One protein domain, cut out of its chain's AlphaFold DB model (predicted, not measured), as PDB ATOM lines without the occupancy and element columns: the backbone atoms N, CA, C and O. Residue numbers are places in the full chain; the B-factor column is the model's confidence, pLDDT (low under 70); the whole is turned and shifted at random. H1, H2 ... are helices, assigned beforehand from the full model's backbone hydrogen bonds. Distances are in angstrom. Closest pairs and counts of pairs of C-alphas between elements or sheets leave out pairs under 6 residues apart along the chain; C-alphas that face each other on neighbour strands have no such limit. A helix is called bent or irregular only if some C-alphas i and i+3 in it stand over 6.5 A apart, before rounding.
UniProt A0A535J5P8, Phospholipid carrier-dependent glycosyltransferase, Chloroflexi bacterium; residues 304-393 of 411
ATOM      1  N   PRO A 304     159.961 161.361  71.350       91.88
ATOM      2  CA  PRO A 304     159.020 161.508  70.252       91.88
ATOM      3  C   PRO A 304     159.375 162.657  69.319       91.88
ATOM      4  O   PRO A 304     159.766 163.748  69.747       91.88
ATOM      5  N   TYR A 305     159.183 162.402  68.026       91.62
ATOM      6  CA  TYR A 305     159.520 163.341  66.964       91.62
ATOM      7  C   TYR A 305     158.810 164.691  67.138       91.62
ATOM      8  O   TYR A 305     159.467 165.716  67.311       91.62
ATOM      9  N   ASN A 306     157.478 164.674  67.206       89.19
ATOM     10  CA  ASN A 306     156.656 165.889  67.188       89.19
ATOM     11  C   ASN A 306     156.746 166.735  68.458       89.19
ATOM     12  O   ASN A 306     156.673 167.958  68.391       89.19
ATOM     13  N   THR A 307     156.878 166.104  69.626       89.75
ATOM     14  CA  THR A 307     156.834 166.821  70.911       89.75
ATOM     15  C   THR A 307     158.214 167.198  71.428       89.75
ATOM     16  O   THR A 307     158.320 168.100  72.253       89.75
ATOM     17  N   THR A 308     159.269 166.522  70.963       92.12
ATOM     18  CA  THR A 308     160.624 166.703  71.497       92.12
ATOM     19  C   THR A 308     161.634 167.018  70.405       92.12
ATOM     20  O   THR A 308     162.301 168.048  70.473       92.12
ATOM     21  N   VAL A 309     161.760 166.169  69.381       93.56
ATOM     22  CA  VAL A 309     162.843 166.298  68.389       93.56
ATOM     23  C   VAL A 309     162.656 167.526  67.510       93.56
ATOM     24  O   VAL A 309     163.573 168.338  67.411       93.56
ATOM     25  N   TRP A 310     161.479 167.684  66.903       93.38
ATOM     26  CA  TRP A 310     161.181 168.808  66.023       93.38
ATOM     27  C   TRP A 310     161.267 170.156  66.760       93.38
ATOM     28  O   TRP A 310     162.066 170.994  66.334       93.38
ATOM     29  N   PRO A 311     160.594 170.364  67.916       93.56
ATOM     30  CA  PRO A 311     160.650 171.644  68.627       93.56
ATOM     31  C   PRO A 311     162.045 172.034  69.123       93.56
ATOM     32  O   PRO A 311     162.316 173.217  69.301       93.56
ATOM     33  N   THR A 312     162.938 171.066  69.358       93.56
ATOM     34  CA  THR A 312     164.314 171.344  69.812       93.56
ATOM     35  C   THR A 312     165.311 171.468  68.664       93.56
ATOM     36  O   THR A 312     166.283 172.213  68.775       93.56
ATOM     37  N   THR A 313     165.093 170.755  67.560       95.00
ATOM     38  CA  THR A 313     166.045 170.690  66.444       95.00
ATOM     39  C   THR A 313     165.756 171.753  65.394       95.00
ATOM     40  O   THR A 313     166.697 172.387  64.927       95.00
ATOM     41  N   ALA A 314     164.494 172.024  65.055       94.31
ATOM     42  CA  ALA A 314     164.171 173.018  64.033       94.31
ATOM     43  C   ALA A 314     164.713 174.428  64.374       94.31
ATOM     44  O   ALA A 314     165.346 175.035  63.510       94.31
ATOM     45  N   PRO A 315     164.618 174.944  65.622       95.38
ATOM     46  CA  PRO A 315     165.242 176.226  65.978       95.38
ATOM     47  C   PRO A 315     166.777 176.205  65.914       95.38
ATOM     48  O   PRO A 315     167.410 177.202  65.554       95.38
ATOM     49  N   LEU A 316     167.393 175.062  66.239       94.75
ATOM     50  CA  LEU A 316     168.839 174.871  66.112       94.75
ATOM     51  C   LEU A 316     169.268 174.939  64.643       94.75
ATOM     52  O   LEU A 316     170.249 175.601  64.323       94.75
ATOM     53  N   VAL A 317     168.517 174.304  63.744       95.94
ATOM     54  CA  VAL A 317     168.759 174.362  62.298       95.94
ATOM     55  C   VAL A 317     168.638 175.795  61.789       95.94
ATOM     56  O   VAL A 317     169.544 176.278  61.116       95.94
ATOM     57  N   VAL A 318     167.560 176.495  62.156       95.94
ATOM     58  CA  VAL A 318     167.319 177.889  61.754       95.94
ATOM     59  C   VAL A 318     168.469 178.799  62.181       95.94
ATOM     60  O   VAL A 318     168.971 179.571  61.367       95.94
ATOM     61  N   SER A 319     168.925 178.684  63.429       95.25
ATOM     62  CA  SER A 319     170.042 179.490  63.939       95.25
ATOM     63  C   SER A 319     171.392 179.100  63.331       95.25
ATOM     64  O   SER A 319     172.189 179.981  63.018       95.25
ATOM     65  N   THR A 320     171.646 177.807  63.113       95.50
ATOM     66  CA  THR A 320     172.926 177.310  62.576       95.50
ATOM     67  C   THR A 320     173.094 177.641  61.096       95.50
ATOM     68  O   THR A 320     174.172 178.046  60.672       95.50
ATOM     69  N   LEU A 321     172.029 177.485  60.308       95.12
ATOM     70  CA  LEU A 321     172.031 177.746  58.866       95.12
ATOM     71  C   LEU A 321     171.604 179.181  58.518       95.12
ATOM     72  O   LEU A 321     171.500 179.506  57.339       95.12
ATOM     73  N   GLN A 322     171.350 180.020  59.530       94.88
ATOM     74  CA  GLN A 322     170.899 181.408  59.376       94.88
ATOM     75  C   GLN A 322     169.672 181.526  58.452       94.88
ATOM     76  O   GLN A 322     169.612 182.379  57.568       94.88
ATOM     77  N   LEU A 323     168.688 180.639  58.642       93.12
ATOM     78  CA  LEU A 323     167.492 180.591  57.803       93.12
ATOM     79  C   LEU A 323     166.572 181.774  58.105       93.12
ATOM     80  O   LEU A 323     166.140 181.974  59.239       93.12
ATOM     81  N   HIS A 324     166.210 182.502  57.057       91.88
ATOM     82  CA  HIS A 324     165.257 183.605  57.097       91.88
ATOM     83  C   HIS A 324     164.399 183.617  55.828       91.88
ATOM     84  O   HIS A 324     164.834 183.146  54.771       91.88
ATOM     85  N   ASP A 325     163.187 184.154  55.919       90.06
ATOM     86  CA  ASP A 325     162.370 184.438  54.742       90.06
ATOM     87  C   ASP A 325     162.777 185.748  54.044       90.06
ATOM     88  O   ASP A 325     163.702 186.445  54.460       90.06
ATOM     89  N   ALA A 326     162.077 186.093  52.960       88.88
ATOM     90  CA  ALA A 326     162.351 187.303  52.180       88.88
ATOM     91  C   ALA A 326     162.170 188.612  52.977       88.88
ATOM     92  O   ALA A 326     162.689 189.645  52.562       88.88
ATOM     93  N   ALA A 327     161.446 188.579  54.101       90.44
ATOM     94  CA  ALA A 327     161.276 189.708  55.009       90.44
ATOM     95  C   ALA A 327     162.312 189.712  56.152       90.44
ATOM     96  O   ALA A 327     162.262 190.584  57.017       90.44
ATOM     97  N   GLY A 328     163.244 188.752  56.172       89.31
ATOM     98  CA  GLY A 328     164.247 188.593  57.225       89.31
ATOM     99  C   GLY A 328     163.727 187.888  58.484       89.31
ATOM    100  O   GLY A 328     164.431 187.852  59.491       89.31
ATOM    101  N   SER A 329     162.515 187.326  58.461       89.50
ATOM    102  CA  SER A 329     161.952 186.601  59.603       89.50
ATOM    103  C   SER A 329     162.550 185.204  59.707       89.50
ATOM    104  O   SER A 329     162.571 184.450  58.737       89.50
ATOM    105  N   THR A 330     162.970 184.820  60.911       92.06
ATOM    106  CA  THR A 330     163.459 183.471  61.243       92.06
ATOM    107  C   THR A 330     162.352 182.583  61.830       92.06
ATOM    108  O   THR A 330     162.624 181.556  62.452       92.06
ATOM    109  N   CYS A 331     161.085 182.996  61.723       89.75
ATOM    110  CA  CYS A 331     159.969 182.279  62.333       89.75
ATOM    111  C   CYS A 331     159.687 180.960  61.605       89.75
ATOM    112  O   CYS A 331     159.417 180.965  60.408       89.75
ATOM    113  N   LEU A 332     159.592 179.851  62.347       88.44
ATOM    114  CA  LEU A 332     159.090 178.563  61.833       88.44
ATOM    115  C   LEU A 332     157.598 178.603  61.447       88.44
ATOM    116  O   LEU A 332     157.082 177.667  60.859       88.44
ATOM    117  N   CYS A 333     156.891 179.696  61.742       86.56
ATOM    118  CA  CYS A 333     155.564 179.957  61.191       86.56
ATOM    119  C   CYS A 333     155.598 180.355  59.702       86.56
ATOM    120  O   CYS A 333     154.570 180.304  59.029       86.56
ATOM    121  N   SER A 334     156.765 180.756  59.180       87.50
ATOM    122  CA  SER A 334     156.969 181.000  57.754       87.50
ATOM    123  C   SER A 334     157.171 179.670  57.040       87.50
ATOM    124  O   SER A 334     158.128 178.951  57.325       87.50
ATOM    125  N   TRP A 335     156.307 179.366  56.064       82.75
ATOM    126  CA  TRP A 335     156.399 178.145  55.251       82.75
ATOM    127  C   TRP A 335     157.800 177.930  54.661       82.75
ATOM    128  O   TRP A 335     158.265 176.799  54.568       82.75
ATOM    129  N   PHE A 336     158.475 179.011  54.261       86.94
ATOM    130  CA  PHE A 336     159.808 178.928  53.672       86.94
ATOM    131  C   PHE A 336     160.854 178.457  54.689       86.94
ATOM    132  O   PHE A 336     161.619 177.537  54.405       86.94
ATOM    133  N   VAL A 337     160.856 179.059  55.881       90.12
ATOM    134  CA  VAL A 337     161.792 178.719  56.963       90.12
ATOM    135  C   VAL A 337     161.525 177.304  57.474       90.12
ATOM    136  O   VAL A 337     162.458 176.523  57.638       90.12
ATOM    137  N   ASP A 338     160.253 176.955  57.656       89.69
ATOM    138  CA  ASP A 338     159.799 175.624  58.062       89.69
ATOM    139  C   ASP A 338     160.207 174.534  57.059       89.69
ATOM    140  O   ASP A 338     160.835 173.541  57.428       89.69
ATOM    141  N   ALA A 339     159.945 174.748  55.765       89.00
ATOM    142  CA  ALA A 339     160.324 173.808  54.715       89.00
ATOM    143  C   ALA A 339     161.849 173.653  54.594       89.00
ATOM    144  O   ALA A 339     162.340 172.541  54.386       89.00
ATOM    145  N   ALA A 340     162.608 174.744  54.740       91.19
ATOM    146  CA  ALA A 340     164.066 174.702  54.727       91.19
ATOM    147  C   ALA A 340     164.626 173.948  55.944       91.19
ATOM    148  O   ALA A 340     165.529 173.125  55.790       91.19
ATOM    149  N   ALA A 341     164.055 174.165  57.134       93.81
ATOM    150  CA  ALA A 341     164.432 173.437  58.341       93.81
ATOM    151  C   ALA A 341     164.126 171.936  58.215       93.81
ATOM    152  O   ALA A 341     164.997 171.114  58.503       93.81
ATOM    153  N   SER A 342     162.942 171.582  57.698       92.38
ATOM    154  CA  SER A 342     162.568 170.194  57.395       92.38
ATOM    155  C   SER A 342     163.553 169.555  56.422       92.38
ATOM    156  O   SER A 342     164.110 168.504  56.710       92.38
ATOM    157  N   THR A 343     163.871 170.243  55.322       93.44
ATOM    158  CA  THR A 343     164.815 169.748  54.305       93.44
ATOM    159  C   THR A 343     166.201 169.477  54.898       93.44
ATOM    160  O   THR A 343     166.838 168.478  54.563       93.44
ATOM    161  N   ALA A 344     166.683 170.348  55.788       95.31
ATOM    162  CA  ALA A 344     167.951 170.131  56.476       95.31
ATOM    163  C   ALA A 344     167.885 168.911  57.409       95.31
ATOM    164  O   ALA A 344     168.796 168.093  57.391       95.31
ATOM    165  N   MET A 345     166.799 168.738  58.166       95.44
ATOM    166  CA  MET A 345     166.596 167.539  58.990       95.44
ATOM    167  C   MET A 345     166.450 166.262  58.146       95.44
ATOM    168  O   MET A 345     166.871 165.190  58.577       95.44
ATOM    169  N   ASP A 346     165.916 166.364  56.930       94.88
ATOM    170  CA  ASP A 346     165.758 165.234  56.019       94.88
ATOM    171  C   ASP A 346     167.086 164.769  55.421       94.88
ATOM    172  O   ASP A 346     167.299 163.566  55.264       94.88
ATOM    173  N   PHE A 347     167.989 165.680  55.062       96.00
ATOM    174  CA  PHE A 347     169.182 165.328  54.284       96.00
ATOM    175  C   PHE A 347     170.509 165.482  55.026       96.00
ATOM    176  O   PHE A 347     171.471 164.802  54.661       96.00
ATOM    177  N   ASP A 348     170.578 166.303  56.073       95.69
ATOM    178  CA  ASP A 348     171.780 166.458  56.887       95.69
ATOM    179  C   ASP A 348     171.752 165.497  58.082       95.69
ATOM    180  O   ASP A 348     170.915 165.584  58.982       95.69
ATOM    181  N   ILE A 349     172.723 164.583  58.120       95.12
ATOM    182  CA  ILE A 349     172.847 163.582  59.180       95.12
ATOM    183  C   ILE A 349     173.026 164.193  60.578       95.12
ATOM    184  O   ILE A 349     172.659 163.549  61.561       95.12
ATOM    185  N   HIS A 350     173.544 165.421  60.694       94.25
ATOM    186  CA  HIS A 350     173.724 166.099  61.985       94.25
ATOM    187  C   HIS A 350     172.391 166.548  62.595       94.25
ATOM    188  O   HIS A 350     172.237 166.562  63.821       94.25
ATOM    189  N   PHE A 351     171.421 166.886  61.742       95.25
ATOM    190  CA  PHE A 351     170.084 167.327  62.138       95.25
ATOM    191  C   PHE A 351     169.026 166.228  61.996       95.25
ATOM    192  O   PHE A 351     167.907 166.403  62.479       95.25
ATOM    193  N   ALA A 352     169.385 165.088  61.400       95.50
ATOM    194  CA  ALA A 352     168.492 163.955  61.223       95.50
ATOM    195  C   ALA A 352     167.849 163.511  62.550       95.50
ATOM    196  O   ALA A 352     168.545 163.425  63.574       95.50
ATOM    197  N   PRO A 353     166.543 163.170  62.564       95.00
ATOM    198  CA  PRO A 353     165.817 162.882  63.793       95.00
ATOM    199  C   PRO A 353     166.445 161.760  64.613       95.00
ATOM    200  O   PRO A 353     166.584 161.914  65.821       95.00
ATOM    201  N   LEU A 354     166.915 160.684  63.973       95.00
ATOM    202  CA  LEU A 354     167.576 159.572  64.664       95.00
ATOM    203  C   LEU A 354     168.856 160.013  65.386       95.00
ATOM    204  O   LEU A 354     169.050 159.689  66.559       95.00
ATOM    205  N   THR A 355     169.703 160.807  64.726       95.31
ATOM    206  CA  THR A 355     170.923 161.364  65.328       95.31
ATOM    207  C   THR A 355     170.584 162.251  66.523       95.31
ATOM    208  O   THR A 355     171.193 162.154  67.594       95.31
ATOM    209  N   ARG A 356     169.569 163.106  66.361       95.62
ATOM    210  CA  ARG A 356     169.114 164.018  67.412       95.62
ATOM    211  C   ARG A 356     168.493 163.277  68.585       95.62
ATOM    212  O   ARG A 356     168.806 163.619  69.717       95.62
ATOM    213  N   GLN A 357     167.701 162.236  68.356       95.00
ATOM    214  CA  GLN A 357     167.129 161.418  69.427       95.00
ATOM    215  C   GLN A 357     168.194 160.710  70.245       95.00
ATOM    216  O   GLN A 357     168.121 160.747  71.466       95.00
ATOM    217  N   VAL A 358     169.196 160.110  69.597       95.19
ATOM    218  CA  VAL A 358     170.314 159.482  70.313       95.19
ATOM    219  C   VAL A 358     171.046 160.525  71.158       95.19
ATOM    220  O   VAL A 358     171.293 160.294  72.338       95.19
ATOM    221  N   THR A 359     171.319 161.703  70.595       94.94
ATOM    222  CA  THR A 359     171.977 162.806  71.315       94.94
ATOM    223  C   THR A 359     171.156 163.271  72.522       94.94
ATOM    224  O   THR A 359     171.679 163.374  73.628       94.94
ATOM    225  N   LEU A 360     169.858 163.514  72.329       93.81
ATOM    226  CA  LEU A 360     168.933 163.954  73.373       93.81
ATOM    227  C   LEU A 360     168.774 162.892  74.469       93.81
ATOM    228  O   LEU A 360     168.780 163.228  75.654       93.81
ATOM    229  N   LEU A 361     168.701 161.615  74.091       93.31
ATOM    230  CA  LEU A 361     168.620 160.497  75.026       93.31
ATOM    231  C   LEU A 361     169.884 160.391  75.886       93.31
ATOM    232  O   LEU A 361     169.780 160.239  77.102       93.31
ATOM    233  N   LEU A 362     171.070 160.533  75.283       94.00
ATOM    234  CA  LEU A 362     172.348 160.569  76.008       94.00
ATOM    235  C   LEU A 362     172.448 161.769  76.962       94.00
ATOM    236  O   LEU A 362     173.101 161.678  77.997       94.00
ATOM    237  N   GLN A 363     171.759 162.869  76.654       93.62
ATOM    238  CA  GLN A 363     171.614 164.034  77.533       93.62
ATOM    239  C   GLN A 363     170.540 163.845  78.626       93.62
ATOM    240  O   GLN A 363     170.271 164.770  79.390       93.62
ATOM    241  N   GLY A 364     169.906 162.670  78.721       90.81
ATOM    242  CA  GLY A 364     168.860 162.374  79.708       90.81
ATOM    243  C   GLY A 364     167.468 162.907  79.342       90.81
ATOM    244  O   GLY A 364     166.559 162.924  80.185       90.81
ATOM    245  N   THR A 365     167.276 163.336  78.092       90.56
ATOM    246  CA  THR A 365     165.972 163.755  77.576       90.56
ATOM    247  C   THR A 365     165.175 162.522  77.178       90.56
ATOM    248  O   THR A 365     165.563 161.764  76.294       90.56
ATOM    249  N   VAL A 366     164.044 162.329  77.842       89.25
ATOM    250  CA  VAL A 366     163.060 161.281  77.562       89.25
ATOM    251  C   VAL A 366     161.699 161.936  77.702       89.25
ATOM    252  O   VAL A 366     161.548 162.844  78.529       89.25
ATOM    253  N   ASP A 367     160.719 161.484  76.925       85.69
ATOM    254  CA  ASP A 367     159.362 161.994  77.034       85.69
ATOM    255  C   ASP A 367     158.883 161.944  78.504       85.69
ATOM    256  O   ASP A 367     159.004 160.900  79.166       85.69
ATOM    257  N   PRO A 368     158.366 163.066  79.045       84.25
ATOM    258  CA  PRO A 368     158.009 163.178  80.457       84.25
ATOM    259  C   PRO A 368     157.044 162.094  80.942       84.25
ATOM    260  O   PRO A 368     157.098 161.698  82.109       84.25
ATOM    261  N   SER A 369     156.198 161.564  80.055       79.94
ATOM    262  CA  SER A 369     155.247 160.505  80.382       79.94
ATOM    263  C   SER A 369     155.927 159.185  80.763       79.94
ATOM    264  O   SER A 369     155.343 158.392  81.504       79.94
ATOM    265  N   TRP A 370     157.174 158.948  80.340       80.12
ATOM    266  CA  TRP A 370     157.951 157.800  80.807       80.12
ATOM    267  C   TRP A 370     158.416 157.967  82.245       80.12
ATOM    268  O   TRP A 370     158.405 156.988  82.979       80.12
ATOM    269  N   ARG A 371     158.765 159.179  82.693       77.38
ATOM    270  CA  ARG A 371     159.275 159.398  84.060       77.38
ATOM    271  C   ARG A 371     158.234 159.036  85.121       77.38
ATOM    272  O   ARG A 371     158.570 158.390  86.107       77.38
ATOM    273  N   ALA A 372     156.971 159.391  84.883       75.94
ATOM    274  CA  ALA A 372     155.871 159.092  85.799       75.94
ATOM    275  C   ALA A 372     155.370 157.635  85.713       75.94
ATOM    276  O   ALA A 372     154.857 157.108  86.695       75.94
ATOM    277  N   ALA A 373     155.513 156.975  84.556       80.19
ATOM    278  CA  ALA A 373     154.903 155.669  84.284       80.19
ATOM    279  C   ALA A 373     155.911 154.541  83.988       80.19
ATOM    280  O   ALA A 373     155.511 153.484  83.490       80.19
ATOM    281  N   TRP A 374     157.206 154.731  84.268       78.88
ATOM    282  CA  TRP A 374     158.251 153.780  83.867       78.88
ATOM    283  C   TRP A 374     158.043 152.343  84.384       78.88
ATOM    284  O   TRP A 374     158.238 151.433  83.574       78.88
ATOM    285  N   PRO A 375     157.589 152.078  85.634       80.25
ATOM    286  CA  PRO A 375     157.431 150.702  86.103       80.25
ATOM    287  C   PRO A 375     156.310 149.994  85.341       80.25
ATOM    288  O   PRO A 375     156.457 148.854  84.907       80.25
ATOM    289  N   MET A 376     155.202 150.707  85.109       82.94
ATOM    290  CA  MET A 376     154.051 150.193  84.374       82.94
ATOM    291  C   MET A 376     154.395 149.948  82.904       82.94
ATOM    292  O   MET A 376     154.094 148.882  82.377       82.94
ATOM    293  N   ARG A 377     155.071 150.889  82.234       81.25
ATOM    294  CA  ARG A 377     155.475 150.716  80.829       81.25
ATOM    295  C   ARG A 377     156.509 149.609  80.659       81.25
ATOM    296  O   ARG A 377     156.374 148.803  79.743       81.25
ATOM    297  N   GLY A 378     157.491 149.523  81.557       81.81
ATOM    298  CA  GLY A 378     158.462 148.429  81.577       81.81
ATOM    299  C   GLY A 378     157.780 147.069  81.735       81.81
ATOM    300  O   GLY A 378     158.060 146.147  80.971       81.81
ATOM    301  N   PHE A 379     156.812 146.970  82.651       82.56
ATOM    302  CA  PHE A 379     155.993 145.771  82.812       82.56
ATOM    303  C   PHE A 379     155.184 145.437  81.553       82.56
ATOM    304  O   PHE A 379     155.206 144.294  81.105       82.56
ATOM    305  N   LEU A 380     154.506 146.416  80.945       84.69
ATOM    306  CA  LEU A 380     153.713 146.199  79.729       84.69
ATOM    307  C   LEU A 380     154.579 145.752  78.544       84.69
ATOM    308  O   LEU A 380     154.170 144.864  77.800       84.69
ATOM    309  N   LEU A 381     155.785 146.307  78.390       84.75
ATOM    310  CA  LEU A 381     156.742 145.868  77.372       84.75
ATOM    311  C   LEU A 381     157.234 144.441  77.633       84.75
ATOM    312  O   LEU A 381     157.270 143.629  76.710       84.75
ATOM    313  N   ALA A 382     157.560 144.110  78.885       83.69
ATOM    314  CA  ALA A 382     157.962 142.757  79.262       83.69
ATOM    315  C   ALA A 382     156.829 141.745  79.029       83.69
ATOM    316  O   ALA A 382     157.061 140.663  78.487       83.69
ATOM    317  N   LEU A 383     155.593 142.114  79.370       86.62
ATOM    318  CA  LEU A 383     154.400 141.313  79.119       86.62
ATOM    319  C   LEU A 383     154.163 141.122  77.616       86.62
ATOM    320  O   LEU A 383     153.936 139.998  77.176       86.62
ATOM    321  N   ALA A 384     154.267 142.184  76.816       83.44
ATOM    322  CA  ALA A 384     154.140 142.106  75.364       83.44
ATOM    323  C   ALA A 384     155.215 141.195  74.748       83.44
ATOM    324  O   ALA A 384     154.896 140.345  73.917       83.44
ATOM    325  N   ALA A 385     156.467 141.305  75.203       86.31
ATOM    326  CA  ALA A 385     157.555 140.426  74.784       86.31
ATOM    327  C   ALA A 385     157.286 138.962  75.175       86.31
ATOM    328  O   ALA A 385     157.458 138.059  74.353       86.31
ATOM    329  N   ALA A 386     156.801 138.713  76.395       84.56
ATOM    330  CA  ALA A 386     156.430 137.376  76.846       84.56
ATOM    331  C   ALA A 386     155.296 136.784  75.991       84.56
ATOM    332  O   ALA A 386     155.411 135.652  75.519       84.56
ATOM    333  N   ILE A 387     154.240 137.557  75.720       86.62
ATOM    334  CA  ILE A 387     153.129 137.156  74.844       86.62
ATOM    335  C   ILE A 387     153.641 136.855  73.432       86.62
ATOM    336  O   ILE A 387     153.306 135.811  72.875       86.62
ATOM    337  N   ALA A 388     154.495 137.708  72.864       84.38
ATOM    338  CA  ALA A 388     155.085 137.498  71.544       84.38
ATOM    339  C   ALA A 388     155.883 136.182  71.470       84.38
ATOM    340  O   ALA A 388     155.720 135.403  70.526       84.38
ATOM    341  N   VAL A 389     156.688 135.884  72.495       85.25
ATOM    342  CA  VAL A 389     157.432 134.618  72.600       85.25
ATOM    343  C   VAL A 389     156.483 133.426  72.730       85.25
ATOM    344  O   VAL A 389     156.701 132.400  72.081       85.25
ATOM    345  N   LEU A 390     155.423 133.538  73.533       85.25
ATOM    346  CA  LEU A 390     154.425 132.480  73.700       85.25
ATOM    347  C   LEU A 390     153.675 132.192  72.395       85.25
ATOM    348  O   LEU A 390     153.549 131.024  72.030       85.25
ATOM    349  N   LEU A 391     153.247 133.231  71.671       83.56
ATOM    350  CA  LEU A 391     152.603 133.119  70.359       83.56
ATOM    351  C   LEU A 391     153.527 132.466  69.330       83.56
ATOM    352  O   LEU A 391     153.111 131.592  68.571       83.56
ATOM    353  N   TRP A 392     154.803 132.849  69.313       83.75
ATOM    354  CA  TRP A 392     155.770 132.249  68.402       83.75
ATOM    355  C   TRP A 392     156.029 130.770  68.733       83.75
ATOM    356  O   TRP A 392     156.014 129.922  67.836       83.75
ATOM    357  N   ARG A 393     156.192 130.429  70.020       82.88
ATOM    358  CA  ARG A 393     156.383 129.044  70.490       82.88
ATOM    359  C   ARG A 393     155.152 128.167  70.259       82.88
ATOM    360  O   ARG A 393     155.307 127.001  69.901       82.88
TER     361      ARG A 393
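This is residues 304 to 393 of the 411 residues of the protein "Phospholipid carrier-dependent glycosyltransferase" of Chloroflexi bacterium (UniProt A0A535J5P8). Three short helices make a small body, with H2 and H3 both packed about perpendicular on H1, and the long, kinked H4 sticks out from it as an arm with residues 371 to 376 and 379 to 393. The printed part has 90 residues and is all helix, in the order H1, H2, H3, H4, with no named strand. It is only just extended, close to loose: radius of gyration of the C-alphas 18.3 A, spans 61 by 28 by 21 A.

Find C-alpha 305 at (159.520, 163.341, 66.964), where H1 begins; it runs 19.9 A to residue 320 and is only just irregular, C-alphas 307 and 310 being 6.8 A apart. Next come H2, residues 335 to 347, 18.1 A, and H3, residues 353 to 362, 14.0 A. H4, residues 368 to 393, spans 35.6 A to C-alpha 393 at (156.383, 129.044, 70.490); it is irregular, C-alphas 372 and 375 being 8.5 A apart, with a kink of 79 degrees near residue 375.

Look at H1: with residues 314 to 318 alone it touches H2, about perpendicular at 80 degrees, closest at C-alphas 314 and 341, 5.7 A. H1 touches H3, closest at C-alphas 309 and 353, 6.5 A. H4 is apart from H1, H2 and H3. Every O i to N i+4 pair is within hydrogen-bond range in H2 and H3, but 8 of 12 in H1 and 19 of 22 in H4.

The C-alphas farthest apart, 327 and 393, are 62.8 A apart. The printed part has no cut, the link H1 to H2 is long, and no printed residue is under 70 in pLDDT.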